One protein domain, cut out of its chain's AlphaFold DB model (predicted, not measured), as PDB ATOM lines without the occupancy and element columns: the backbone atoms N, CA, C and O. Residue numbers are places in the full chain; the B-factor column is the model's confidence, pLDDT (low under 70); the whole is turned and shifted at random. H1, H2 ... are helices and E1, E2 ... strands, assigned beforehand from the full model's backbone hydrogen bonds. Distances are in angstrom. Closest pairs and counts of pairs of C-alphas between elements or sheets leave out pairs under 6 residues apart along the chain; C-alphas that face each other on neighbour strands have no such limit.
ATOM      1  N   GLY A  31     174.638 201.136 184.362       89.94
ATOM      2  CA  GLY A  31     175.389 201.355 185.593       89.94
ATOM      3  C   GLY A  31     176.860 201.660 185.353       89.94
ATOM      4  O   GLY A  31     177.244 202.158 184.294       89.94
ATOM      5  N   ILE A  32     177.681 201.356 186.357       92.44
ATOM      6  CA  ILE A  32     179.119 201.629 186.371       92.44
ATOM      7  C   ILE A  32     179.851 200.602 185.503       92.44
ATOM      8  O   ILE A  32     179.791 199.400 185.759       92.44
ATOM      9  N   ALA A  33     180.575 201.076 184.490       94.56
ATOM     10  CA  ALA A  33     181.498 200.250 183.706       94.56
ATOM     11  C   ALA A  33     182.920 200.283 184.274       94.56
ATOM     12  O   ALA A  33     183.647 199.294 184.197       94.56
ATOM     13  N   PHE A  34     183.309 201.428 184.832       95.38
ATOM     14  CA  PHE A  34     184.596 201.635 185.468       95.38
ATOM     15  C   PHE A  34     184.390 202.561 186.678       95.38
ATOM     16  O   PHE A  34     183.884 203.670 186.492       95.38
ATOM     17  N   PRO A  35     184.709 202.119 187.908       95.75
ATOM     18  CA  PRO A  35     184.477 202.931 189.096       95.75
ATOM     19  C   PRO A  35     185.362 204.173 189.077       95.75
ATOM     20  O   PRO A  35     186.473 204.140 188.548       95.75
ATOM     21  N   THR A  36     184.882 205.252 189.689       96.75
ATOM     22  CA  THR A  36     185.640 206.497 189.786       96.75
ATOM     23  C   THR A  36     186.983 206.258 190.465       96.75
ATOM     24  O   THR A  36     187.045 205.859 191.626       96.75
ATOM     25  N   ALA A  37     188.068 206.526 189.744       97.12
ATOM     26  CA  ALA A  37     189.425 206.458 190.260       97.12
ATOM     27  C   ALA A  37     190.119 207.808 190.067       97.12
ATOM     28  O   ALA A  37     190.099 208.377 188.976       97.12
ATOM     29  N   ILE A  38     190.762 208.313 191.120       97.94
ATOM     30  CA  ILE A  38     191.411 209.627 191.117       97.94
ATOM     31  C   ILE A  38     192.882 209.452 191.471       97.94
ATOM     32  O   ILE A  38     193.238 209.274 192.625       97.94
ATOM     33  N   SER A  39     193.765 209.502 190.480       97.75
ATOM     34  CA  SER A  39     195.194 209.228 190.665       97.75
ATOM     35  C   SER A  39     196.018 210.510 190.593       97.75
ATOM     36  O   SER A  39     196.047 211.200 189.570       97.75
ATOM     37  N   VAL A  40     196.736 210.827 191.669       97.88
ATOM     38  CA  VAL A  40     197.432 212.113 191.826       97.88
ATOM     39  C   VAL A  40     198.934 211.979 191.543       97.88
ATOM     40  O   VAL A  40     199.582 211.013 191.942       97.88
ATOM     41  N   ASN A  41     199.505 212.959 190.843       97.88
ATOM     42  CA  ASN A  41     200.926 213.079 190.520       97.88
ATOM     43  C   ASN A  41     201.504 211.799 189.878       97.88
ATOM     44  O   ASN A  41     201.068 211.400 188.798       97.88
ATOM     45  N   ASN A  42     202.488 211.167 190.525       96.75
ATOM     46  CA  ASN A  42     203.215 209.993 190.030       96.75
ATOM     47  C   ASN A  42     202.434 208.675 190.151       96.75
ATOM     48  O   ASN A  42     202.904 207.640 189.682       96.75
ATOM     49  N   MET A  43     201.267 208.690 190.790       96.62
ATOM     50  CA  MET A  43     200.367 207.547 190.821       96.62
ATOM     51  C   MET A  43     199.748 207.363 189.441       96.62
ATOM     52  O   MET A  43     199.131 208.291 188.924       96.62
ATOM     53  N   ILE A  44     199.937 206.194 188.835       96.19
ATOM     54  CA  ILE A  44     199.652 205.992 187.410       96.19
ATOM     55  C   ILE A  44     198.143 206.006 187.133       96.19
ATOM     56  O   ILE A  44     197.700 206.778 186.289       96.19
ATOM     57  N   ARG A  45     197.371 205.174 187.840       94.75
ATOM     58  CA  ARG A  45     195.929 204.957 187.628       94.75
ATOM     59  C   ARG A  45     195.322 204.171 188.795       94.75
ATOM     60  O   ARG A  45     196.056 203.673 189.648       94.75
ATOM     61  N   HIS A  46     193.999 203.996 188.765       95.44
ATOM     62  CA  HIS A  46     193.249 203.019 189.579       95.44
ATOM     63  C   HIS A  46     193.218 203.263 191.089       95.44
ATOM     64  O   HIS A  46     192.873 202.367 191.859       95.44
ATOM     65  N   TYR A  47     193.542 204.472 191.535       96.62
ATOM     66  CA  TYR A  47     193.410 204.815 192.941       96.62
ATOM     67  C   TYR A  47     191.964 205.154 193.306       96.62
ATOM     68  O   TYR A  47     191.464 206.231 192.988       96.62
ATOM     69  N   SER A  48     191.311 204.211 193.981       95.75
ATOM     70  CA  SER A  48     190.000 204.367 194.618       95.75
ATOM     71  C   SER A  48     190.115 203.852 196.057       95.75
ATOM     72  O   SER A  48     189.888 202.662 196.297       95.75
ATOM     73  N   PRO A  49     190.595 204.681 196.997       94.00
ATOM     74  CA  PRO A  49     190.970 204.238 198.336       94.00
ATOM     75  C   PRO A  49     189.756 203.832 199.177       94.00
ATOM     76  O   PRO A  49     188.656 204.342 198.992       94.00
ATOM     77  N   ILE A  50     189.988 202.945 200.145       91.31
ATOM     78  CA  ILE A  50     189.026 202.622 201.203       91.31
ATOM     79  C   ILE A  50     189.367 203.475 202.429       91.31
ATOM     80  O   ILE A  50     190.541 203.648 202.776       91.31
ATOM     81  N   GLU A  51     188.347 204.021 203.088       89.12
ATOM     82  CA  GLU A  51     188.525 204.750 204.344       89.12
ATOM     83  C   GLU A  51     189.181 203.870 205.419       89.12
ATOM     84  O   GLU A  51     188.956 202.664 205.491       89.12
ATOM     85  N   ASN A  52     189.968 204.487 206.304       87.06
ATOM     86  CA  ASN A  52     190.622 203.823 207.440       87.06
ATOM     87  C   ASN A  52     191.657 202.730 207.082       87.06
ATOM     88  O   ASN A  52     192.068 201.970 207.960       87.06
ATOM     89  N   GLU A  53     192.133 202.662 205.835       85.69
ATOM     90  CA  GLU A  53     193.293 201.840 205.460       85.69
ATOM     91  C   GLU A  53     194.618 202.623 205.524       85.69
ATOM     92  O   GLU A  53     194.648 203.851 205.449       85.69
ATOM     93  N   ALA A  54     195.750 201.909 205.624       81.06
ATOM     94  CA  ALA A  54     197.089 202.501 205.773       81.06
ATOM     95  C   ALA A  54     197.491 203.465 204.634       81.06
ATOM     96  O   ALA A  54     198.328 204.341 204.837       81.06
ATOM     97  N   PHE A  55     196.887 203.303 203.453       85.12
ATOM     98  CA  PHE A  55     196.996 204.205 202.299       85.12
ATOM     99  C   PHE A  55     195.607 204.710 201.879       85.12
ATOM    100  O   PHE A  55     195.231 204.635 200.708       85.12
ATOM    101  N   GLY A  56     194.844 205.181 202.870       87.88
ATOM    102  CA  GLY A  56     193.539 205.812 202.695       87.88
ATOM    103  C   GLY A  56     193.603 207.141 201.929       87.88
ATOM    104  O   GLY A  56     194.665 207.493 201.414       87.88
ATOM    105  N   PRO A  57     192.476 207.869 201.840       92.25
ATOM    106  CA  PRO A  57     192.313 209.019 200.953       92.25
ATOM    107  C   PRO A  57     193.423 210.072 201.056       92.25
ATOM    108  O   PRO A  57     193.824 210.476 202.148       92.25
ATOM    109  N   ILE A  58     193.895 210.540 199.898       92.44
ATOM    110  CA  ILE A  58     194.877 211.622 199.787       92.44
ATOM    111  C   ILE A  58     194.138 212.947 199.608       92.44
ATOM    112  O   ILE A  58     193.313 213.091 198.707       92.44
ATOM    113  N   GLU A  59     194.481 213.934 200.434       95.12
ATOM    114  CA  GLU A  59     194.032 215.312 200.245       95.12
ATOM    115  C   GLU A  59     194.712 215.931 199.016       95.12
ATOM    116  O   GLU A  59     195.944 215.991 198.931       95.12
ATOM    117  N   ILE A  60     193.897 216.397 198.070       97.56
ATOM    118  CA  ILE A  60     194.334 217.033 196.827       97.56
ATOM    119  C   ILE A  60     194.688 218.500 197.092       97.56
ATOM    120  O   ILE A  60     193.910 219.232 197.703       97.56
ATOM    121  N   LYS A  61     195.842 218.952 196.592       97.94
ATOM    122  CA  LYS A  61     196.376 220.298 196.845       97.94
ATOM    123  C   LYS A  61     196.507 221.116 195.568       97.94
ATOM    124  O   LYS A  61     196.651 220.582 194.470       97.94
ATOM    125  N   THR A  62     196.520 222.444 195.705       98.00
ATOM    126  CA  THR A  62     196.852 223.349 194.597       98.00
ATOM    127  C   THR A  62     198.191 222.967 193.975       98.00
ATOM    128  O   THR A  62     199.188 222.764 194.665       98.00
ATOM    129  N   GLY A  63     198.207 222.889 192.649       97.75
ATOM    130  CA  GLY A  63     199.354 222.467 191.869       97.75
ATOM    131  C   GLY A  63     199.444 220.959 191.654       97.75
ATOM    132  O   GLY A  63     200.250 220.561 190.816       97.75
ATOM    133  N   ASP A  64     198.656 220.111 192.318       98.62
ATOM    134  CA  ASP A  64     198.663 218.673 192.032       98.62
ATOM    135  C   ASP A  64     198.173 218.380 190.613       98.62
ATOM    136  O   ASP A  64     197.215 218.986 190.133       98.62
ATOM    137  N   LEU A  65     198.842 217.437 189.944       98.62
ATOM    138  CA  LEU A  65     198.380 216.880 188.676       98.62
ATOM    139  C   LEU A  65     197.423 215.732 188.991       98.62
ATOM    140  O   LEU A  65     197.832 214.718 189.554       98.62
ATOM    141  N   VAL A  66     196.156 215.887 188.637       98.62
ATOM    142  CA  VAL A  66     195.083 214.955 188.987       98.62
ATOM    143  C   VAL A  66     194.594 214.266 187.726       98.62
ATOM    144  O   VAL A  66     194.334 214.923 186.720       98.62
ATOM    145  N   LYS A  67     194.483 212.940 187.795       98.62
ATOM    146  CA  LYS A  67     193.913 212.090 186.749       98.62
ATOM    147  C   LYS A  67     192.613 211.505 187.271       98.62
ATOM    148  O   LYS A  67     192.640 210.893 188.337       98.62
ATOM    149  N   ILE A  68     191.511 211.712 186.563       98.25
ATOM    150  CA  ILE A  68     190.198 211.156 186.900       98.25
ATOM    151  C   ILE A  68     189.815 210.168 185.808       98.25
ATOM    152  O   ILE A  68     189.738 210.570 184.650       98.25
ATOM    153  N   ASP A  69     189.534 208.928 186.201       97.62
ATOM    154  CA  ASP A  69     188.994 207.882 185.337       97.62
ATOM    155  C   ASP A  69     187.597 207.497 185.828       97.62
ATOM    156  O   ASP A  69     187.417 207.190 187.008       97.62
ATOM    157  N   VAL A  70     186.611 207.499 184.932       96.56
ATOM    158  CA  VAL A  70     185.227 207.083 185.214       96.56
ATOM    159  C   VAL A  70     184.651 206.338 184.016       96.56
ATOM    160  O   VAL A  70     185.065 206.558 182.876       96.56
ATOM    161  N   GLY A  71     183.661 205.477 184.238       95.50
ATOM    162  CA  GLY A  71     182.971 204.825 183.135       95.50
ATOM    163  C   GLY A  71     181.573 204.341 183.474       95.50
ATOM    164  O   GLY A  71     181.306 203.854 184.572       95.50
ATOM    165  N   ALA A  72     180.699 204.399 182.477       94.56
ATOM    166  CA  ALA A  72     179.318 203.944 182.548       94.56
ATOM    167  C   ALA A  72     179.007 202.981 181.397       94.56
ATOM    168  O   ALA A  72     179.696 202.980 180.376       94.56
ATOM    169  N   HIS A  73     177.967 202.163 181.542       93.69
ATOM    170  CA  HIS A  73     177.452 201.339 180.452       93.69
ATOM    171  C   HIS A  73     175.938 201.444 180.302       93.69
ATOM    172  O   HIS A  73     175.208 201.656 181.271       93.69
ATOM    173  N   ILE A  74     175.474 201.186 179.081       92.75
ATOM    174  CA  ILE A  74     174.067 200.940 178.751       92.75
ATOM    175  C   ILE A  74     174.009 199.651 177.934       92.75
ATOM    176  O   ILE A  74     174.740 199.495 176.963       92.75
ATOM    177  N   ASP A  75     173.180 198.703 178.361       92.88
ATOM    178  CA  ASP A  75     173.027 197.363 177.785       92.88
ATOM    179  C   ASP A  75     174.371 196.638 177.558       92.88
ATOM    180  O   ASP A  75     174.616 195.994 176.539       92.88
ATOM    181  N   GLY A  76     175.300 196.795 178.506       92.94
ATOM    182  CA  GLY A  76     176.651 196.239 178.427       92.94
ATOM    183  C   GLY A  76     177.608 196.942 177.456       92.94
ATOM    184  O   GLY A  76     178.755 196.514 177.352       92.94
ATOM    185  N   TYR A  77     177.199 198.004 176.762       95.56
ATOM    186  CA  TYR A  77     178.100 198.848 175.973       95.56
ATOM    187  C   TYR A  77     178.706 199.927 176.866       95.56
ATOM    188  O   TYR A  77     177.999 200.817 177.338       95.56
ATOM    189  N   ALA A  78     180.007 199.816 177.127       95.69
ATOM    190  CA  ALA A  78     180.728 200.710 178.020       95.69
ATOM    191  C   ALA A  78     181.259 201.957 177.298       95.69
ATOM    192  O   ALA A  78     181.725 201.886 176.161       95.69
ATOM    193  N   ALA A  79     181.250 203.080 178.011       95.94
ATOM    194  CA  ALA A  79     182.006 204.281 177.701       95.94
ATOM    195  C   ALA A  79     182.851 204.637 178.929       95.94
ATOM    196  O   ALA A  79     182.321 204.800 180.030       95.94
ATOM    197  N   ILE A  80     184.166 204.724 178.739       95.81
ATOM    198  CA  ILE A  80     185.145 205.026 179.786       95.81
ATOM    199  C   ILE A  80     185.897 206.280 179.349       95.81
ATOM    200  O   ILE A  80     186.235 206.420 178.174       95.81
ATOM    201  N   VAL A  81     186.130 207.200 180.279       96.31
ATOM    202  CA  VAL A  81     186.863 208.439 180.024       96.31
ATOM    203  C   VAL A  81     187.883 208.682 181.126       96.31
ATOM    204  O   VAL A  81     187.581 208.533 182.309       96.31
ATOM    205  N   GLY A  82     189.086 209.065 180.704       96.69
ATOM    206  CA  GLY A  82     190.158 209.556 181.560       96.69
ATOM    207  C   GLY A  82     190.459 211.017 181.237       96.69
ATOM    208  O   GLY A  82     190.495 211.409 180.068       96.69
ATOM    209  N   HIS A  83     190.682 211.844 182.255       98.12
ATOM    210  CA  HIS A  83     191.074 213.241 182.074       98.12
ATOM    211  C   HIS A  83     192.158 213.659 183.063       98.12
ATOM    212  O   HIS A  83     192.134 213.269 184.227       98.12
ATOM    213  N   THR A  84     193.100 214.482 182.598       98.62
ATOM    214  CA  THR A  84     194.197 215.012 183.414       98.62
ATOM    215  C   THR A  84     194.133 216.529 183.470       98.62
ATOM    216  O   THR A  84     194.101 217.182 182.430       98.62
ATOM    217  N   PHE A  85     194.204 217.093 184.671       97.88
ATOM    218  CA  PHE A  85     194.302 218.536 184.885       97.88
ATOM    219  C   PHE A  85     195.226 218.853 186.063       97.88
ATOM    220  O   PHE A  85     195.688 217.959 186.773       97.88
ATOM    221  N   VAL A  86     195.517 220.137 186.264       98.56
ATOM    222  CA  VAL A  86     196.275 220.612 187.426       98.56
ATOM    223  C   VAL A  86     195.386 221.496 188.287       98.56
ATOM    224  O   VAL A  86     194.742 222.420 187.791       98.56
ATOM    225  N   VAL A  87     195.360 221.227 189.588       98.38
ATOM    226  CA  VAL A  87     194.515 221.950 190.544       98.38
ATOM    227  C   VAL A  87     194.965 223.404 190.639       98.38
ATOM    228  O   VAL A  87     196.129 223.687 190.924       98.38
ATOM    229  N   GLY A  88     194.040 224.338 190.420       96.94
ATOM    230  CA  GLY A  88     194.325 225.774 190.412       96.94
ATOM    231  C   GLY A  88     194.902 226.310 189.097       96.94
ATOM    232  O   GLY A  88     195.239 227.493 189.039       96.94
ATOM    233  N   ALA A  89     195.015 225.487 188.047       97.12
ATOM    234  CA  ALA A  89     195.316 225.971 186.700       97.12
ATOM    235  C   ALA A  89     194.166 226.834 186.163       97.12
ATOM    236  O   ALA A  89     192.994 226.493 186.325       97.12
ATOM    237  N   SER A  90     194.497 227.927 185.484       96.06
ATOM    238  CA  SER A  90     193.522 228.791 184.815       96.06
ATOM    239  C   SER A  90     194.147 229.467 183.592       96.06
ATOM    240  O   SER A  90     195.315 229.238 183.272       96.06
ATOM    241  N   GLN A  91     193.380 230.305 182.889       93.31
ATOM    242  CA  GLN A  91     193.916 231.097 181.775       93.31
ATOM    243  C   GLN A  91     195.025 232.063 182.229       93.31
ATOM    244  O   GLN A  91     196.018 232.217 181.513       93.31
ATOM    245  N   ASP A  92     194.881 232.640 183.426       96.19
ATOM    246  CA  ASP A  92     195.856 233.554 184.034       96.19
ATOM    247  C   ASP A  92     196.976 232.809 184.775       96.19
ATOM    248  O   ASP A  92     198.106 233.291 184.850       96.19
ATOM    249  N   ASN A  93     196.692 231.606 185.284       95.00
ATOM    250  CA  ASN A  93     197.652 230.745 185.972       95.00
ATOM    251  C   ASN A  93     197.996 229.514 185.122       95.00
ATOM    252  O   ASN A  93     197.528 228.397 185.374       95.00
ATOM    253  N   LYS A  94     198.797 229.734 184.076       96.69
ATOM    254  CA  LYS A  94     199.207 228.675 183.147       96.69
ATOM    255  C   LYS A  94     200.203 227.717 183.791       96.69
ATOM    256  O   LYS A  94     201.146 228.122 184.469       96.69
ATOM    257  N   ILE A  95     200.042 226.434 183.486       97.31
ATOM    258  CA  ILE A  95     200.996 225.396 183.876       97.31
ATOM    259  C   ILE A  95     202.219 225.454 182.964       97.31
ATOM    260  O   ILE A  95     202.093 225.608 181.750       97.31
ATOM    261  N   THR A  96     203.407 225.311 183.548       96.75
ATOM    262  CA  THR A  96     204.692 225.320 182.838       96.75
ATOM    263  C   THR A  96     205.579 224.150 183.276       96.75
ATOM    264  O   THR A  96     205.240 223.388 184.190       96.75
ATOM    265  N   GLY A  97     206.718 223.978 182.599       97.94
ATOM    266  CA  GLY A  97     207.699 222.937 182.901       97.94
ATOM    267  C   GLY A  97     207.157 221.521 182.693       97.94
ATOM    268  O   GLY A  97     206.247 221.290 181.903       97.94
ATOM    269  N   ARG A  98     207.685 220.558 183.456       98.31
ATOM    270  CA  ARG A  98     207.444 219.121 183.232       98.31
ATOM    271  C   ARG A  98     205.975 218.688 183.309       98.31
ATOM    272  O   ARG A  98     205.606 217.720 182.651       98.31
ATOM    273  N   LYS A  99     205.132 219.391 184.077       98.31
ATOM    274  CA  LYS A  99     203.679 219.133 184.106       98.31
ATOM    275  C   LYS A  99     203.007 219.551 182.797       98.31
ATOM    276  O   LYS A  99     202.154 218.823 182.310       98.31
ATOM    277  N   ALA A 100     203.405 220.684 182.217       98.38
ATOM    278  CA  ALA A 100     202.906 221.099 180.909       98.38
ATOM    279  C   ALA A 100     203.381 220.134 179.816       98.38
ATOM    280  O   ALA A 100     202.563 219.677 179.022       98.38
ATOM    281  N   ASP A 101     204.666 219.762 179.841       98.62
ATOM    282  CA  ASP A 101     205.258 218.845 178.863       98.62
ATOM    283  C   ASP A 101     204.499 217.514 178.803       98.62
ATOM    284  O   ASP A 101     204.099 217.081 177.728       98.62
ATOM    285  N   VAL A 102     204.255 216.876 179.955       98.69
ATOM    286  CA  VAL A 102     203.613 215.552 179.996       98.69
ATOM    287  C   VAL A 102     202.134 215.597 179.614       98.69
ATOM    288  O   VAL A 102     201.653 214.680 178.953       98.69
ATOM    289  N   ILE A 103     201.419 216.669 179.978       98.62
ATOM    290  CA  ILE A 103     200.009 216.854 179.604       98.62
ATOM    291  C   ILE A 103     199.894 217.060 178.091       98.62
ATOM    292  O   ILE A 103     199.059 216.424 177.448       98.62
ATOM    293  N   LEU A 104     200.757 217.897 177.506       98.56
ATOM    294  CA  LEU A 104     200.788 218.118 176.059       98.56
ATOM    295  C   LEU A 104     201.233 216.863 175.302       98.56
ATOM    296  O   LEU A 104     200.630 216.544 174.281       98.56
ATOM    297  N   ALA A 105     202.213 216.121 175.822       98.69
ATOM    298  CA  ALA A 105     202.657 214.855 175.247       98.69
ATOM    299  C   ALA A 105     201.524 213.821 175.202       98.69
ATOM    300  O   ALA A 105     201.271 213.228 174.155       98.69
ATOM    301  N   ALA A 106     200.818 213.628 176.323       98.62
ATOM    302  CA  ALA A 106     199.676 212.722 176.405       98.62
ATOM    303  C   ALA A 106     198.535 213.153 175.472       98.62
ATOM    304  O   ALA A 106     198.004 212.324 174.735       98.62
ATOM    305  N   HIS A 107     198.200 214.447 175.443       98.56
ATOM    306  CA  HIS A 107     197.157 214.965 174.560       98.56
ATOM    307  C   HIS A 107     197.519 214.794 173.077       98.56
ATOM    308  O   HIS A 107     196.724 214.259 172.308       98.56
ATOM    309  N   ALA A 108     198.736 215.168 172.676       98.69
ATOM    310  CA  ALA A 108     199.209 215.009 171.304       98.69
ATOM    311  C   ALA A 108     199.237 213.533 170.874       98.69
ATOM    312  O   ALA A 108     198.844 213.208 169.753       98.69
ATOM    313  N   ALA A 109     199.656 212.630 171.766       98.44
ATOM    314  CA  ALA A 109     199.642 211.194 171.512       98.44
ATOM    315  C   ALA A 109     198.211 210.647 171.358       98.44
ATOM    316  O   ALA A 109     197.958 209.879 170.429       98.44
ATOM    317  N   ALA A 110     197.259 211.078 172.193       97.94
ATOM    318  CA  ALA A 110     195.848 210.706 172.059       97.94
ATOM    319  C   ALA A 110     195.260 211.172 170.721       97.94
ATOM    320  O   ALA A 110     194.684 210.375 169.978       97.94
ATOM    321  N   GLU A 111     195.495 212.433 170.356       98.31
ATOM    322  CA  GLU A 111     195.087 213.001 169.070       98.31
ATOM    323  C   GLU A 111     195.697 212.230 167.883       98.31
ATOM    324  O   GLU A 111     195.022 211.979 166.875       98.31
ATOM    325  N   ALA A 112     196.963 211.818 167.989       97.56
ATOM    326  CA  ALA A 112     197.626 211.021 166.966       97.56
ATOM    327  C   ALA A 112     196.984 209.632 166.815       97.56
ATOM    328  O   ALA A 112     196.676 209.228 165.693       97.56
ATOM    329  N   VAL A 113     196.717 208.928 167.921       97.31
ATOM    330  CA  VAL A 113     196.067 207.605 167.895       97.31
ATOM    331  C   VAL A 113     194.661 207.693 167.313       97.31
ATOM    332  O   VAL A 113     194.334 206.918 166.417       97.31
ATOM    333  N   ILE A 114     193.857 208.675 167.727       96.62
ATOM    334  CA  ILE A 114     192.495 208.869 167.202       96.62
ATOM    335  C   ILE A 114     192.509 209.065 165.676       96.62
ATOM    336  O   ILE A 114     191.654 208.535 164.971       96.62
ATOM    337  N   ARG A 115     193.515 209.759 165.121       97.44
ATOM    338  CA  ARG A 115     193.669 209.933 163.661       97.44
ATOM    339  C   ARG A 115     194.126 208.669 162.928       97.44
ATOM    340  O   ARG A 115     193.942 208.595 161.706       97.44
ATOM    341  N   LEU A 116     194.728 207.717 163.641       96.75
ATOM    342  CA  LEU A 116     195.200 206.432 163.116       96.75
ATOM    343  C   LEU A 116     194.158 205.316 163.220       96.75
ATOM    344  O   LEU A 116     194.282 204.347 162.475       96.75
ATOM    345  N   LEU A 117     193.146 205.447 164.083       95.44
ATOM    346  CA  LEU A 117     192.027 204.507 164.201       95.44
ATOM    347  C   LEU A 117     191.131 204.555 162.954       95.44
ATOM    348  O   LEU A 117     190.041 205.125 162.946       95.44
ATOM    349  N   LYS A 118     191.634 203.973 161.866       96.25
ATOM    350  CA  LYS A 118     190.988 203.891 160.560       96.25
ATOM    351  C   LYS A 118     191.090 202.467 160.021       96.25
ATOM    352  O   LYS A 118     192.132 201.838 160.223       96.25
ATOM    353  N   PRO A 119     190.066 201.989 159.291       97.62
ATOM    354  CA  PRO A 119     190.080 200.659 158.704       97.62
ATOM    355  C   PRO A 119     191.372 200.360 157.933       97.62
ATOM    356  O   PRO A 119     191.818 201.177 157.126       97.62
ATOM    357  N   GLY A 120     191.968 199.197 158.190       96.75
ATOM    358  CA  GLY A 120     193.189 198.726 157.530       96.75
ATOM    359  C   GLY A 120     194.506 199.269 158.095       96.75
ATOM    360  O   GLY A 120     195.566 198.799 157.688       96.75
ATOM    361  N   VAL A 121     194.482 200.214 159.042       97.75
ATOM    362  CA  VAL A 121     195.698 200.628 159.762       97.75
ATOM    363  C   VAL A 121     196.026 199.603 160.849       97.75
ATOM    364  O   VAL A 121     195.141 199.086 161.529       97.75
ATOM    365  N   GLU A 122     197.314 199.302 161.002       97.44
ATOM    366  CA  GLU A 122     197.820 198.310 161.954       97.44
ATOM    367  C   GLU A 122     198.061 198.914 163.345       97.44
ATOM    368  O   GLU A 122     198.582 200.027 163.473       97.44
ATOM    369  N   ASN A 123     197.774 198.144 164.397       96.62
ATOM    370  CA  ASN A 123     197.987 198.542 165.794       96.62
ATOM    371  C   ASN A 123     199.440 198.948 166.105       96.62
ATOM    372  O   ASN A 123     199.678 199.941 166.794       96.62
ATOM    373  N   LEU A 124     200.422 198.239 165.542       96.06
ATOM    374  CA  LEU A 124     201.846 198.540 165.731       96.06
ATOM    375  C   LEU A 124     202.218 199.952 165.254       96.06
ATOM    376  O   LEU A 124     203.090 200.592 165.845       96.06
ATOM    377  N   LYS A 125     201.521 200.478 164.235       97.00
ATOM    378  CA  LYS A 125     201.740 201.844 163.749       97.00
ATOM    379  C   LYS A 125     201.341 202.884 164.792       97.00
ATOM    380  O   LYS A 125     202.048 203.875 164.962       97.00
ATOM    381  N   ALA A 126     200.237 202.654 165.501       96.75
ATOM    382  CA  ALA A 126     199.806 203.525 166.589       96.75
ATOM    383  C   ALA A 126     200.830 203.535 167.733       96.75
ATOM    384  O   ALA A 126     201.184 204.608 168.216       96.75
ATOM    385  N   SER A 127     201.373 202.369 168.096       96.06
ATOM    386  CA  SER A 127     202.421 202.265 169.121       96.06
ATOM    387  C   SER A 127     203.696 203.033 168.742       96.06
ATOM    388  O   SER A 127     204.202 203.836 169.528       96.06
ATOM    389  N   GLU A 128     204.163 202.872 167.498       96.62
ATOM    390  CA  GLU A 128     205.323 203.597 166.961       96.62
ATOM    391  C   GLU A 128     205.125 205.120 167.019       96.62
ATOM    392  O   GLU A 128     206.023 205.856 167.434       96.62
ATOM    393  N   ILE A 129     203.951 205.600 166.599       97.56
ATOM    394  CA  ILE A 129     203.652 207.033 166.560       97.56
ATOM    395  C   ILE A 129     203.581 207.615 167.969       97.56
ATOM    396  O   ILE A 129     204.217 208.637 168.208       97.56
ATOM    397  N   VAL A 130     202.912 206.944 168.911       97.88
ATOM    398  CA  VAL A 130     202.870 207.394 170.311       97.88
ATOM    399  C   VAL A 130     204.273 207.528 170.883       97.88
ATOM    400  O   VAL A 130     204.587 208.568 171.456       97.88
ATOM    401  N   SER A 131     205.141 206.532 170.675       96.81
ATOM    402  CA  SER A 131     206.521 206.588 171.168       96.81
ATOM    403  C   SER A 131     207.280 207.801 170.623       96.81
ATOM    404  O   SER A 131     208.011 208.445 171.376       96.81
ATOM    405  N   LYS A 132     207.113 208.137 169.338       97.94
ATOM    406  CA  LYS A 132     207.763 209.312 168.733       97.94
ATOM    407  C   LYS A 132     207.192 210.608 169.294       97.94
ATOM    408  O   LYS A 132     207.953 211.450 169.755       97.94
ATOM    409  N   THR A 133     205.866 210.721 169.335       98.19
ATOM    410  CA  THR A 133     205.171 211.916 169.822       98.19
ATOM    411  C   THR A 133     205.557 212.263 171.252       98.19
ATOM    412  O   THR A 133     205.843 213.420 171.527       98.19
ATOM    413  N   VAL A 134     205.609 211.294 172.171       98.38
ATOM    414  CA  VAL A 134     205.961 211.592 173.572       98.38
ATOM    415  C   VAL A 134     207.442 211.933 173.753       98.38
ATOM    416  O   VAL A 134     207.780 212.719 174.642       98.38
ATOM    417  N   THR A 135     208.314 211.402 172.888       98.06
ATOM    418  CA  THR A 135     209.760 211.677 172.916       98.06
ATOM    419  C   THR A 135     210.062 213.142 172.603       98.06
ATOM    420  O   THR A 135     210.946 213.715 173.236       98.06
ATOM    421  N   ASP A 136     209.288 213.785 171.721       97.88
ATOM    422  CA  ASP A 136     209.455 215.211 171.388       97.88
ATOM    423  C   ASP A 136     209.290 216.137 172.614       97.88
ATOM    424  O   ASP A 136     209.820 217.246 172.646       97.88
ATOM    425  N   PHE A 137     208.608 215.660 173.662       98.38
ATOM    426  CA  PHE A 137     208.415 216.359 174.938       98.38
ATOM    427  C   PHE A 137     209.356 215.859 176.050       98.38
ATOM    428  O   PHE A 137     209.124 216.117 177.239       98.38
ATOM    429  N   ASN A 138     210.397 215.091 175.705       98.31
ATOM    430  CA  ASN A 138     211.248 214.362 176.652       98.31
ATOM    431  C   ASN A 138     210.432 213.509 177.642       98.31
ATOM    432  O   ASN A 138     210.736 213.464 178.834       98.31
ATOM    433  N   CYS A 139     209.343 212.897 177.186       98.56
ATOM    434  CA  CYS A 139     208.495 212.025 177.991       98.56
ATOM    435  C   CYS A 139     208.504 210.598 177.433       98.56
ATOM    436  O   CYS A 139     208.927 210.357 176.304       98.56
ATOM    437  N   HIS A 140     208.005 209.651 178.224       98.38
ATOM    438  CA  HIS A 140     207.948 208.238 177.858       98.38
ATOM    439  C   HIS A 140     206.533 207.704 178.068       98.38
ATOM    440  O   HIS A 140     205.922 207.950 179.108       98.38
ATOM    441  N   ALA A 141     206.007 206.960 177.094       98.00
ATOM    442  CA  ALA A 141     204.776 206.201 177.288       98.00
ATOM    443  C   ALA A 141     205.025 205.120 178.345       98.00
ATOM    444  O   ALA A 141     206.087 204.487 178.338       98.00
ATOM    445  N   VAL A 142     204.070 204.936 179.258       97.88
ATOM    446  CA  VAL A 142     204.213 203.956 180.338       97.88
ATOM    447  C   VAL A 142     204.270 202.543 179.759       97.88
ATOM    448  O   VAL A 142     203.439 202.162 178.935       97.88
ATOM    449  N   GLU A 143     205.277 201.788 180.194       97.06
ATOM    450  CA  GLU A 143     205.600 200.450 179.712       97.06
ATOM    451  C   GLU A 143     204.416 199.493 179.880       97.06
ATOM    452  O   GLU A 143     203.840 199.362 180.963       97.06
ATOM    453  N   GLY A 144     204.056 198.832 178.782       95.50
ATOM    454  CA  GLY A 144     203.051 197.783 178.730       95.50
ATOM    455  C   GLY A 144     201.598 198.226 178.855       95.50
ATOM    456  O   GLY A 144     200.739 197.354 178.990       95.50
ATOM    457  N   MET A 145     201.300 199.529 178.797       94.62
ATOM    458  CA  MET A 145     199.917 200.025 178.769       94.62
ATOM    459  C   MET A 145     199.220 199.674 177.455       94.62
ATOM    460  O   MET A 145     199.856 199.612 176.399       94.62
ATOM    461  N   GLN A 146     197.906 199.441 177.529       94.94
ATOM    462  CA  GLN A 146     197.130 198.900 176.417       94.94
ATOM    463  C   GLN A 146     195.855 199.703 176.143       94.94
ATOM    464  O   GLN A 146     195.098 200.010 177.061       94.94
ATOM    465  N   CYS A 147     195.581 199.961 174.864       96.75
ATOM    466  CA  CYS A 147     194.243 200.305 174.376       96.75
ATOM    467  C   CYS A 147     193.560 199.035 173.882       96.75
ATOM    468  O   CYS A 147     194.204 198.238 173.202       96.75
ATOM    469  N   HIS A 148     192.263 198.880 174.127       96.88
ATOM    470  CA  HIS A 148     191.516 197.693 173.712       96.88
ATOM    471  C   HIS A 148     190.332 198.039 172.819       96.88
ATOM    472  O   HIS A 148     189.682 199.074 172.988       96.88
ATOM    473  N   GLN A 149     190.014 197.126 171.908       97.75
ATOM    474  CA  GLN A 149     188.696 197.078 171.293       97.75
ATOM    475  C   GLN A 149     187.646 196.786 172.380       97.75
ATOM    476  O   GLN A 149     187.866 195.987 173.290       97.75
ATOM    477  N   MET A 150     186.481 197.414 172.264       97.50
ATOM    478  CA  MET A 150     185.328 197.206 173.130       97.50
ATOM    479  C   MET A 150     184.202 196.507 172.366       97.50
ATOM    480  O   MET A 150     183.954 196.771 171.189       97.50
ATOM    481  N   LYS A 151     183.499 195.614 173.058       97.12
ATOM    482  CA  LYS A 151     182.301 194.899 172.607       97.12
ATOM    483  C   LYS A 151     181.250 194.937 173.722       97.12
ATOM    484  O   LYS A 151     181.532 195.335 174.853       97.12
ATOM    485  N   LYS A 152     180.029 194.490 173.424       95.94
ATOM    486  CA  LYS A 152     178.991 194.306 174.448       95.94
ATOM    487  C   LYS A 152     179.518 193.384 175.557       95.94
ATOM    488  O   LYS A 152     179.971 192.283 175.265       95.94
ATOM    489  N   LEU A 153     179.451 193.849 176.805       93.38
ATOM    490  CA  LEU A 153     179.917 193.185 178.034       93.38
ATOM    491  C   LEU A 153     181.439 192.948 178.133       93.38
ATOM    492  O   LEU A 153     181.893 192.374 179.121       93.38
ATOM    493  N   VAL A 154     182.235 193.410 177.162       93.81
ATOM    494  CA  VAL A 154     183.687 193.182 177.108       93.81
ATOM    495  C   VAL A 154     184.394 194.486 176.747       93.81
ATOM    496  O   VAL A 154     184.374 194.907 175.596       93.81
ATOM    497  N   TYR A 155     185.032 195.136 177.720       90.75
ATOM    498  CA  TYR A 155     185.752 196.399 177.489       90.75
ATOM    499  C   TYR A 155     187.239 196.213 177.120       90.75
ATOM    500  O   TYR A 155     187.910 197.177 176.763       90.75
ATOM    501  N   ASP A 156     187.754 194.988 177.214       92.75
ATOM    502  CA  ASP A 156     189.146 194.582 176.985       92.75
ATOM    503  C   ASP A 156     189.220 193.428 175.974       92.75
ATOM    504  O   ASP A 156     189.816 192.382 176.232       92.75
ATOM    505  N   ALA A 157     188.569 193.589 174.820       95.12
ATOM    506  CA  ALA A 157     188.564 192.546 173.804       95.12
ATOM    507  C   ALA A 157     189.981 192.277 173.253       95.12
ATOM    508  O   ALA A 157     190.939 193.013 173.497       95.12
ATOM    509  N   GLU A 158     190.084 191.191 172.489       94.12
ATOM    510  CA  GLU A 158     191.335 190.609 171.992       94.12
ATOM    511  C   GLU A 158     192.225 191.603 171.234       94.12
ATOM    512  O   GLU A 158     193.420 191.711 171.520       94.12
ATOM    513  N   LYS A 159     191.642 192.384 170.314       97.00
ATOM    514  CA  LYS A 159     192.387 193.413 169.589       97.00
ATOM    515  C   LYS A 159     192.848 194.500 170.553       97.00
ATOM    516  O   LYS A 159     192.035 195.144 171.220       97.00
ATOM    517  N   ASN A 160     194.150 194.757 170.559       97.19
ATOM    518  CA  ASN A 160     194.745 195.772 171.409       97.19
ATOM    519  C   ASN A 160     195.876 196.536 170.706       97.19
ATOM    520  O   ASN A 160     196.414 196.114 169.681       97.19
ATOM    521  N   ILE A 161     196.224 197.688 171.268       97.50
ATOM    522  CA  ILE A 161     197.450 198.429 170.973       97.50
ATOM    523  C   ILE A 161     198.274 198.385 172.251       97.50
ATOM    524  O   ILE A 161     197.764 198.798 173.287       97.50
ATOM    525  N   VAL A 162     199.524 197.928 172.192       97.12
ATOM    526  CA  VAL A 162     200.430 197.945 173.351       97.12
ATOM    527  C   VAL A 162     201.487 199.022 173.159       97.12
ATOM    528  O   VAL A 162     202.218 199.016 172.164       97.12
ATOM    529  N   PHE A 163     201.576 199.946 174.110       96.31
ATOM    530  CA  PHE A 163     202.588 201.000 174.134       96.31
ATOM    531  C   PHE A 163     203.791 200.553 174.948       96.31
ATOM    532  O   PHE A 163     203.625 199.981 176.023       96.31
ATOM    533  N   SER A 164     204.996 200.825 174.438       94.44
ATOM    534  CA  SER A 164     206.252 200.465 175.108       94.44
ATOM    535  C   SER A 164     206.202 199.029 175.672       94.44
ATOM    536  O   SER A 164     206.260 198.861 176.886       94.44
ATOM    537  N   PRO A 165     205.984 197.986 174.844       94.44
ATOM    538  CA  PRO A 165     205.737 196.634 175.344       94.44
ATOM    539  C   PRO A 165     206.942 196.089 176.118       94.44
ATOM    540  O   PRO A 165     208.088 196.261 175.690       94.44
ATOM    541  N   THR A 166     206.673 195.363 177.204       94.12
ATOM    542  CA  THR A 166     207.701 194.604 177.931       94.12
ATOM    543  C   THR A 166     208.293 193.497 177.051       94.12
ATOM    544  O   THR A 166     207.712 193.096 176.040       94.12
ATOM    545  N   GLU A 167     209.439 192.934 177.445       92.44
ATOM    546  CA  GLU A 167     210.052 191.803 176.723       92.44
ATOM    547  C   GLU A 167     209.139 190.569 176.624       92.44
ATOM    548  O   GLU A 167     209.253 189.782 175.685       92.44
ATOM    549  N   GLU A 168     208.230 190.395 177.583       91.81
ATOM    550  CA  GLU A 168     207.221 189.340 177.541       91.81
ATOM    551  C   GLU A 168     206.100 189.689 176.561       91.81
ATOM    552  O   GLU A 168     205.795 188.894 175.674       91.81
ATOM    553  N   GLN A 169     205.562 190.909 176.641       92.38
ATOM    554  CA  GLN A 169     204.508 191.369 175.738       92.38
ATOM    555  C   GLN A 169     204.968 191.381 174.280       92.38
ATOM    556  O   GLN A 169     204.207 190.997 173.404       92.38
ATOM    557  N   LYS A 170     206.226 191.720 173.980       91.00
ATOM    558  CA  LYS A 170     206.760 191.657 172.603       91.00
ATOM    559  C   LYS A 170     206.586 190.285 171.939       91.00
ATOM    560  O   LYS A 170     206.546 190.217 170.716       91.00
ATOM    561  N   LYS A 171     206.501 189.207 172.725       92.00
ATOM    562  CA  LYS A 171     206.313 187.834 172.228       92.00
ATOM    563  C   LYS A 171     204.844 187.478 172.007       92.00
ATOM    564  O   LYS A 171     204.573 186.529 171.281       92.00
ATOM    565  N   THR A 172     203.927 188.195 172.652       91.19
ATOM    566  CA  THR A 172     202.490 187.885 172.679       91.19
ATOM    567  C   THR A 172     201.626 188.951 172.014       91.19
ATOM    568  O   THR A 172     200.451 188.701 171.773       91.19
ATOM    569  N   VAL A 173     202.177 190.130 171.708       91.12
ATOM    570  CA  VAL A 173     201.470 191.191 170.986       91.12
ATOM    571  C   VAL A 173     201.126 190.686 169.595       91.12
ATOM    572  O   VAL A 173     201.987 190.544 168.724       91.12
ATOM    573  N   GLU A 174     199.839 190.446 169.387       93.44
ATOM    574  CA  GLU A 174     199.321 190.071 168.089       93.44
ATOM    575  C   GLU A 174     199.142 191.305 167.212       93.44
ATOM    576  O   GLU A 174     198.645 192.363 167.616       93.44
ATOM    577  N   LYS A 175     199.569 191.161 165.963       95.75
ATOM    578  CA  LYS A 175     199.343 192.169 164.943       95.75
ATOM    579  C   LYS A 175     197.865 192.150 164.560       95.75
ATOM    580  O   LYS A 175     197.370 191.130 164.092       95.75
ATOM    581  N   CYS A 176     197.189 193.289 164.678       96.69
ATOM    582  CA  CYS A 176     195.805 193.435 164.235       96.69
ATOM    583  C   CYS A 176     195.604 194.715 163.420       96.69
ATOM    584  O   CYS A 176     196.344 195.692 163.563       96.69
ATOM    585  N   THR A 177     194.566 194.718 162.588       97.75
ATOM    586  CA  THR A 177     194.074 195.909 161.890       97.75
ATOM    587  C   THR A 177     192.819 196.445 162.568       97.75
ATOM    588  O   THR A 177     192.018 195.688 163.130       97.75
ATOM    589  N   PHE A 178     192.640 197.761 162.516       97.94
ATOM    590  CA  PHE A 178     191.360 198.381 162.853       97.94
ATOM    591  C   PHE A 178     190.359 198.117 161.726       97.94
ATOM    592  O   PHE A 178     190.750 198.130 160.559       97.94
ATOM    593  N   ASP A 179     189.089 197.904 162.066       97.88
ATOM    594  CA  ASP A 179     188.017 197.625 161.107       97.88
ATOM    595  C   ASP A 179     186.844 198.607 161.242       97.88
ATOM    596  O   ASP A 179     186.702 199.338 162.224       97.88
ATOM    597  N   ILE A 180     185.979 198.633 160.223       97.50
ATOM    598  CA  ILE A 180     184.723 199.390 160.267       97.50
ATOM    599  C   ILE A 180     183.846 198.827 161.395       97.50
ATOM    600  O   ILE A 180     183.729 197.614 161.542       97.50
ATOM    601  N   ASN A 181     183.189 199.718 162.143       96.06
ATOM    602  CA  ASN A 181     182.349 199.412 163.310       96.06
ATOM    603  C   ASN A 181     183.102 198.898 164.546       96.06
ATOM    604  O   ASN A 181     182.456 198.554 165.536       96.06
ATOM    605  N   ASP A 182     184.437 198.881 164.530       97.06
ATOM    606  CA  ASP A 182     185.184 198.698 165.767       97.06
ATOM    607  C   ASP A 182     184.920 199.872 166.721       97.06
ATOM    608  O   ASP A 182     184.948 201.042 166.330       97.06
ATOM    609  N   VAL A 183     184.734 199.555 167.999       97.38
ATOM    610  CA  VAL A 183     184.749 200.528 169.094       97.38
ATOM    611  C   VAL A 183     186.040 200.308 169.870       97.38
ATOM    612  O   VAL A 183     186.398 199.167 170.137       97.38
ATOM    613  N   TRP A 184     186.747 201.378 170.223       97.56
ATOM    614  CA  TRP A 184     188.037 201.309 170.909       97.56
ATOM    615  C   TRP A 184     188.040 202.204 172.143       97.56
ATOM    616  O   TRP A 184     187.567 203.338 172.084       97.56
ATOM    617  N   ASN A 185     188.612 201.707 173.238       96.44
ATOM    618  CA  ASN A 185     189.001 202.535 174.371       96.44
ATOM    619  C   ASN A 185     190.445 203.004 174.163       96.44
ATOM    620  O   ASN A 185     191.371 202.189 174.214       96.44
ATOM    621  N   VAL A 186     190.627 204.298 173.900       96.81
ATOM    622  CA  VAL A 186     191.950 204.909 173.733       96.81
ATOM    623  C   VAL A 186     192.419 205.447 175.078       96.81
ATOM    624  O   VAL A 186     191.925 206.469 175.541       96.81
ATOM    625  N   ASP A 187     193.389 204.762 175.676       96.44
ATOM    626  CA  ASP A 187     193.954 205.083 176.984       96.44
ATOM    627  C   ASP A 187     195.449 205.412 176.840       96.44
ATOM    628  O   ASP A 187     196.263 204.558 176.481       96.44
ATOM    629  N   ILE A 188     195.806 206.681 177.057       97.69
ATOM    630  CA  ILE A 188     197.163 207.200 176.859       97.69
ATOM    631  C   ILE A 188     197.744 207.639 178.191       97.69
ATOM    632  O   ILE A 188     197.307 208.620 178.791       97.69
ATOM    633  N   ILE A 189     198.803 206.948 178.609       97.88
ATOM    634  CA  ILE A 189     199.494 207.225 179.863       97.88
ATOM    635  C   ILE A 189     200.959 207.519 179.574       97.88
ATOM    636  O   ILE A 189     201.696 206.695 179.027       97.88
ATOM    637  N   VAL A 190     201.381 208.716 179.967       98.62
ATOM    638  CA  VAL A 190     202.711 209.251 179.685       98.62
ATOM    639  C   VAL A 190     203.365 209.685 180.991       98.62
ATOM    640  O   VAL A 190     202.714 210.190 181.901       98.62
ATOM    641  N   SER A 191     204.672 209.467 181.086       98.50
ATOM    642  CA  SER A 191     205.487 209.762 182.253       98.50
ATOM    643  C   SER A 191     206.604 210.732 181.902       98.50
ATOM    644  O   SER A 191     207.239 210.637 180.852       98.50
ATOM    645  N   THR A 192     206.894 211.640 182.831       98.56
ATOM    646  CA  THR A 192     208.103 212.471 182.788       98.56
ATOM    647  C   THR A 192     209.362 211.707 183.205       98.56
ATOM    648  O   THR A 192     210.452 212.251 183.049       98.56
ATOM    649  N   GLY A 193     209.209 210.522 183.813       97.44
ATOM    650  CA  GLY A 193     210.292 209.631 184.247       97.44
ATOM    651  C   GLY A 193     210.696 208.633 183.160       97.44
ATOM    652  O   GLY A 193     210.517 208.913 181.983       97.44
ATOM    653  N   ASP A 194     211.203 207.461 183.550       96.00
ATOM    654  CA  ASP A 194     211.684 206.399 182.639       96.00
ATOM    655  C   ASP A 194     210.567 205.564 181.977       96.00
ATOM    656  O   ASP A 194     210.850 204.657 181.197       96.00
ATOM    657  N   GLY A 195     209.301 205.848 182.299       96.25
ATOM    658  CA  GLY A 195     208.142 205.119 181.784       96.25
ATOM    659  C   GLY A 195     207.928 203.737 182.408       96.25
ATOM    660  O   GLY A 195     206.965 203.075 182.038       96.25
ATOM    661  N   ARG A 196     208.751 203.292 183.368       96.75
ATOM    662  CA  ARG A 196     208.628 201.949 183.952       96.75
ATOM    663  C   ARG A 196     207.724 201.961 185.188       96.75
ATOM    664  O   ARG A 196     208.082 202.587 186.193       96.75
ATOM    665  N   PRO A 197     206.557 201.291 185.152       95.56
ATOM    666  CA  PRO A 197     205.653 201.254 186.291       95.56
ATOM    667  C   PRO A 197     206.275 200.477 187.457       95.56
ATOM    668  O   PRO A 197     207.058 199.546 187.276       95.56
ATOM    669  N   ARG A 198     205.917 200.870 188.680       94.81
ATOM    670  CA  ARG A 198     206.334 200.198 189.916       94.81
ATOM    671  C   ARG A 198     205.120 199.987 190.800       94.81
ATOM    672  O   ARG A 198     204.206 200.812 190.794       94.81
ATOM    673  N   GLU A 199     205.136 198.905 191.568       92.81
ATOM    674  CA  GLU A 199     204.072 198.619 192.520       92.81
ATOM    675  C   GLU A 199     203.979 199.735 193.568       92.81
ATOM    676  O   GLU A 199     204.979 200.177 194.144       92.81
ATOM    677  N   HIS A 200     202.757 200.219 193.783       91.69
ATOM    678  CA  HIS A 200     202.460 201.205 194.807       91.69
ATOM    679  C   HIS A 200     202.021 200.492 196.090       91.69
ATOM    680  O   HIS A 200     201.427 199.425 196.045       91.69
ATOM    681  N   ARG A 201     202.253 201.108 197.251       90.94
ATOM    682  CA  ARG A 201     201.870 200.526 198.553       90.94
ATOM    683  C   ARG A 201     200.362 200.567 198.835       90.94
ATOM    684  O   ARG A 201     199.911 200.009 199.832       90.94
ATOM    685  N   ALA A 202     199.606 201.278 198.000       91.38
ATOM    686  CA  ALA A 202     198.158 201.352 198.127       91.38
ATOM    687  C   ALA A 202     197.547 200.005 197.750       91.38
ATOM    688  O   ALA A 202     197.974 199.374 196.785       91.38
ATOM    689  N   ARG A 203     196.544 199.579 198.514       92.81
ATOM    690  CA  ARG A 203     195.825 198.335 198.260       92.81
ATOM    691  C   ARG A 203     195.114 198.400 196.904       92.81
ATOM    692  O   ARG A 203     194.503 199.410 196.570       92.81
ATOM    693  N   THR A 204     195.124 197.294 196.163       95.12
ATOM    694  CA  THR A 204     194.249 197.122 194.996       95.12
ATOM    695  C   THR A 204     192.792 197.028 195.444       95.12
ATOM    696  O   THR A 204     192.424 196.111 196.182       95.12
ATOM    697  N   THR A 205     191.967 197.966 194.986       95.56
ATOM    698  CA  THR A 205     190.528 198.048 195.304       95.56
ATOM    699  C   THR A 205     189.634 197.824 194.087       95.56
ATOM    700  O   THR A 205     188.456 197.510 194.239       95.56
ATOM    701  N   LEU A 206     190.193 197.924 192.880       94.81
ATOM    702  CA  LEU A 206     189.493 197.686 191.623       94.81
ATOM    703  C   LEU A 206     189.692 196.241 191.171       94.81
ATOM    704  O   LEU A 206     190.821 195.772 191.027       94.81
ATOM    705  N   PHE A 207     188.584 195.554 190.902       95.00
ATOM    706  CA  PHE A 207     188.575 194.177 190.422       95.00
ATOM    707  C   PHE A 207     187.552 194.008 189.306       95.00
ATOM    708  O   PHE A 207     186.496 194.637 189.306       95.00
ATOM    709  N   LYS A 208     187.850 193.091 188.389       92.75
ATOM    710  CA  LYS A 208     186.937 192.643 187.343       92.75
ATOM    711  C   LYS A 208     186.811 191.127 187.415       92.75
ATOM    712  O   LYS A 208     187.809 190.419 187.543       92.75
ATOM    713  N   LYS A 209     185.584 190.624 187.294       91.31
ATOM    714  CA  LYS A 209     185.328 189.193 187.129       91.31
ATOM    715  C   LYS A 209     185.832 188.727 185.758       91.31
ATOM    716  O   LYS A 209     185.484 189.319 184.741       91.31
ATOM    717  N   ASN A 210     186.616 187.656 185.736       88.75
ATOM    718  CA  ASN A 210     187.026 186.985 184.504       88.75
ATOM    719  C   ASN A 210     186.108 185.785 184.193       88.75
ATOM    720  O   ASN A 210     185.199 185.453 184.957       88.75
ATOM    721  N   GLU A 211     186.348 185.123 183.063       88.44
ATOM    722  CA  GLU A 211     185.576 183.949 182.628       88.44
ATOM    723  C   GLU A 211     186.003 182.646 183.326       88.44
ATOM    724  O   GLU A 211     185.438 181.580 183.080       88.44
ATOM    725  N   THR A 212     187.002 182.702 184.213       92.38
ATOM    726  CA  THR A 212     187.514 181.515 184.891       92.38
ATOM    727  C   THR A 212     186.467 180.950 185.847       92.38
ATOM    728  O   THR A 212     186.084 181.571 186.840       92.38
ATOM    729  N   LEU A 213     186.036 179.718 185.578       92.69
ATOM    730  CA  LEU A 213     185.145 178.978 186.460       92.69
ATOM    731  C   LEU A 213     185.955 178.258 187.537       92.69
ATOM    732  O   LEU A 213     186.750 177.364 187.253       92.69
ATOM    733  N   TYR A 214     185.722 178.629 188.794       94.69
ATOM    734  CA  TYR A 214     186.340 177.988 189.948       94.69
ATOM    735  C   TYR A 214     185.313 177.770 191.064       94.69
ATOM    736  O   TYR A 214     184.556 178.673 191.422       94.69
ATOM    737  N   GLN A 215     185.289 176.568 191.645       95.44
ATOM    738  CA  GLN A 215     184.396 176.246 192.760       95.44
ATOM    739  C   GLN A 215     184.983 176.738 194.088       95.44
ATOM    740  O   GLN A 215     185.785 176.067 194.740       95.44
ATOM    741  N   LEU A 216     184.560 177.930 194.506       96.69
ATOM    742  CA  LEU A 216     185.024 178.563 195.741       96.69
ATOM    743  C   LEU A 216     184.603 177.763 196.982       96.69
ATOM    744  O   LEU A 216     183.421 177.481 197.198       96.69
ATOM    745  N   LYS A 217     185.578 177.441 197.844       97.38
ATOM    746  CA  LYS A 217     185.373 176.616 199.050       97.38
ATOM    747  C   LYS A 217     184.719 177.373 200.207       97.38
ATOM    748  O   LYS A 217     183.878 176.813 200.912       97.38
ATOM    749  N   MET A 218     185.054 178.647 200.403       97.44
ATOM    750  CA  MET A 218     184.542 179.449 201.520       97.44
ATOM    751  C   MET A 218     183.156 180.029 201.222       97.44
ATOM    752  O   MET A 218     182.917 180.552 200.138       97.44
ATOM    753  N   LYS A 219     182.247 179.990 202.207       96.44
ATOM    754  CA  LYS A 219     180.888 180.556 202.081       96.44
ATOM    755  C   LYS A 219     180.903 182.058 201.798       96.44
ATOM    756  O   LYS A 219     180.079 182.509 201.016       96.44
ATOM    757  N   ALA A 220     181.829 182.792 202.417       96.38
ATOM    758  CA  ALA A 220     181.984 184.228 202.205       96.38
ATOM    759  C   ALA A 220     182.391 184.566 200.763       96.38
ATOM    760  O   ALA A 220     181.876 185.521 200.220       96.38
ATOM    761  N   ALA A 221     183.236 183.750 200.124       94.19
ATOM    762  CA  ALA A 221     183.683 183.992 198.752       94.19
ATOM    763  C   ALA A 221     182.611 183.678 197.689       94.19
ATOM    764  O   ALA A 221     182.719 184.126 196.556       94.19
ATOM    765  N   ARG A 222     181.592 182.873 198.029       92.62
ATOM    766  CA  ARG A 222     180.464 182.555 197.132       92.62
ATOM    767  C   ARG A 222     179.343 183.599 197.160       92.62
ATOM    768  O   ARG A 222     178.431 183.487 196.348       92.62
ATOM    769  N   ARG A 223     179.349 184.485 198.156       83.81
ATOM    770  CA  ARG A 223     178.366 185.559 198.326       83.81
ATOM    771  C   ARG A 223     178.915 186.826 197.705       83.81
ATOM    772  O   ARG A 223     178.082 187.560 197.145       83.81
TER     773      ARG A 223
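Overview. This is residues 31 to 223 of the 223 residues of the protein "Peptidase_M24 domain-containing protein" of Schistosoma bovis (UniProt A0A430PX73). A long antiparallel sheet of three strands, E1 E2 E3, makes one side of the body; beyond its E3 edge lie a helical hairpin, H1 and H2, and a small sheet, E5 E4 E6, with H2 reaching E5. A long loop, residues 41 to 64, joins E1 to E2, and the tail, residues 209 to 223, sticks out. The printed part has 193 residues with three named helices and six named strands, in the order E1 E2 E3 H1 H2 E4 E5 H3 E6; both sheets are antiparallel. The class is mixed, helices and strands, with under half of the residues, 78, in named elements. The whole is compact, with a radius of gyration of the C-alphas of 18.1 A and spans of 56 by 49 by 35 A.

Along the chain. Find C-alpha 31 at (175.389, 201.355, 185.593); from there E1 runs 25.3 A to residue 40. E2, residues 65 to 74, is 30.7 A long, and E3, residues 77 to 86, is 30.6 A. Find C-alpha 97 at (207.699, 222.937, 182.901), where H1 begins; it runs 28.6 A to residue 116. H2, residues 123 to 135, is 19.0 A long. Then come E4, residues 146 to 150, E5, residues 160 to 162, H3, residues 169 to 172, and E6, residues 183 to 185, ending at C-alpha (189.001, 202.535, 174.371).

Arrangement. Start with the meander E1 E2 E3, each strand the antiparallel neighbour of the one before. Look at N 37 and O 69, 2.9 A apart, for E1 and E2, and at N 70 and O 81, 3.0 A, for E2 and E3. H1 only grazes this sheet, with its residues 99 to 107; the closest C-alphas of H1 and E3, those of Ile 103 and Thr 84, are 7.2 A apart. H1 and H2, a helical hairpin, touch at a shallow tilt of 23 degrees, opposite ways, closest at the C-alphas of Ala 105 and Val 134, 4.9 A. H2 only grazes the sheet E5 E4 E6, with its residues 123 to 128. In that sheet find N 161 and O 147, 2.9 A, for the hairpin E4 and E5, and N 150 and O 183, 2.8 A, for E4 and E6. The closest C-alphas of E3 and E6, those of Ile 80 and Asn 185, are 7.1 A apart. H3 touches no helix and is on neither sheet. In H1 and H2 every O i to N i+4 pair is within hydrogen-bond range; H3 is too short for one.

Size, cuts and confidence. The C-alphas of Asp 92 and Lys 217 are farthest apart, 59.8 A. The printed part has no cut; the link E1 to E2 is long. Mean pLDDT of the printed part is 95.7, and no printed residue is under 70.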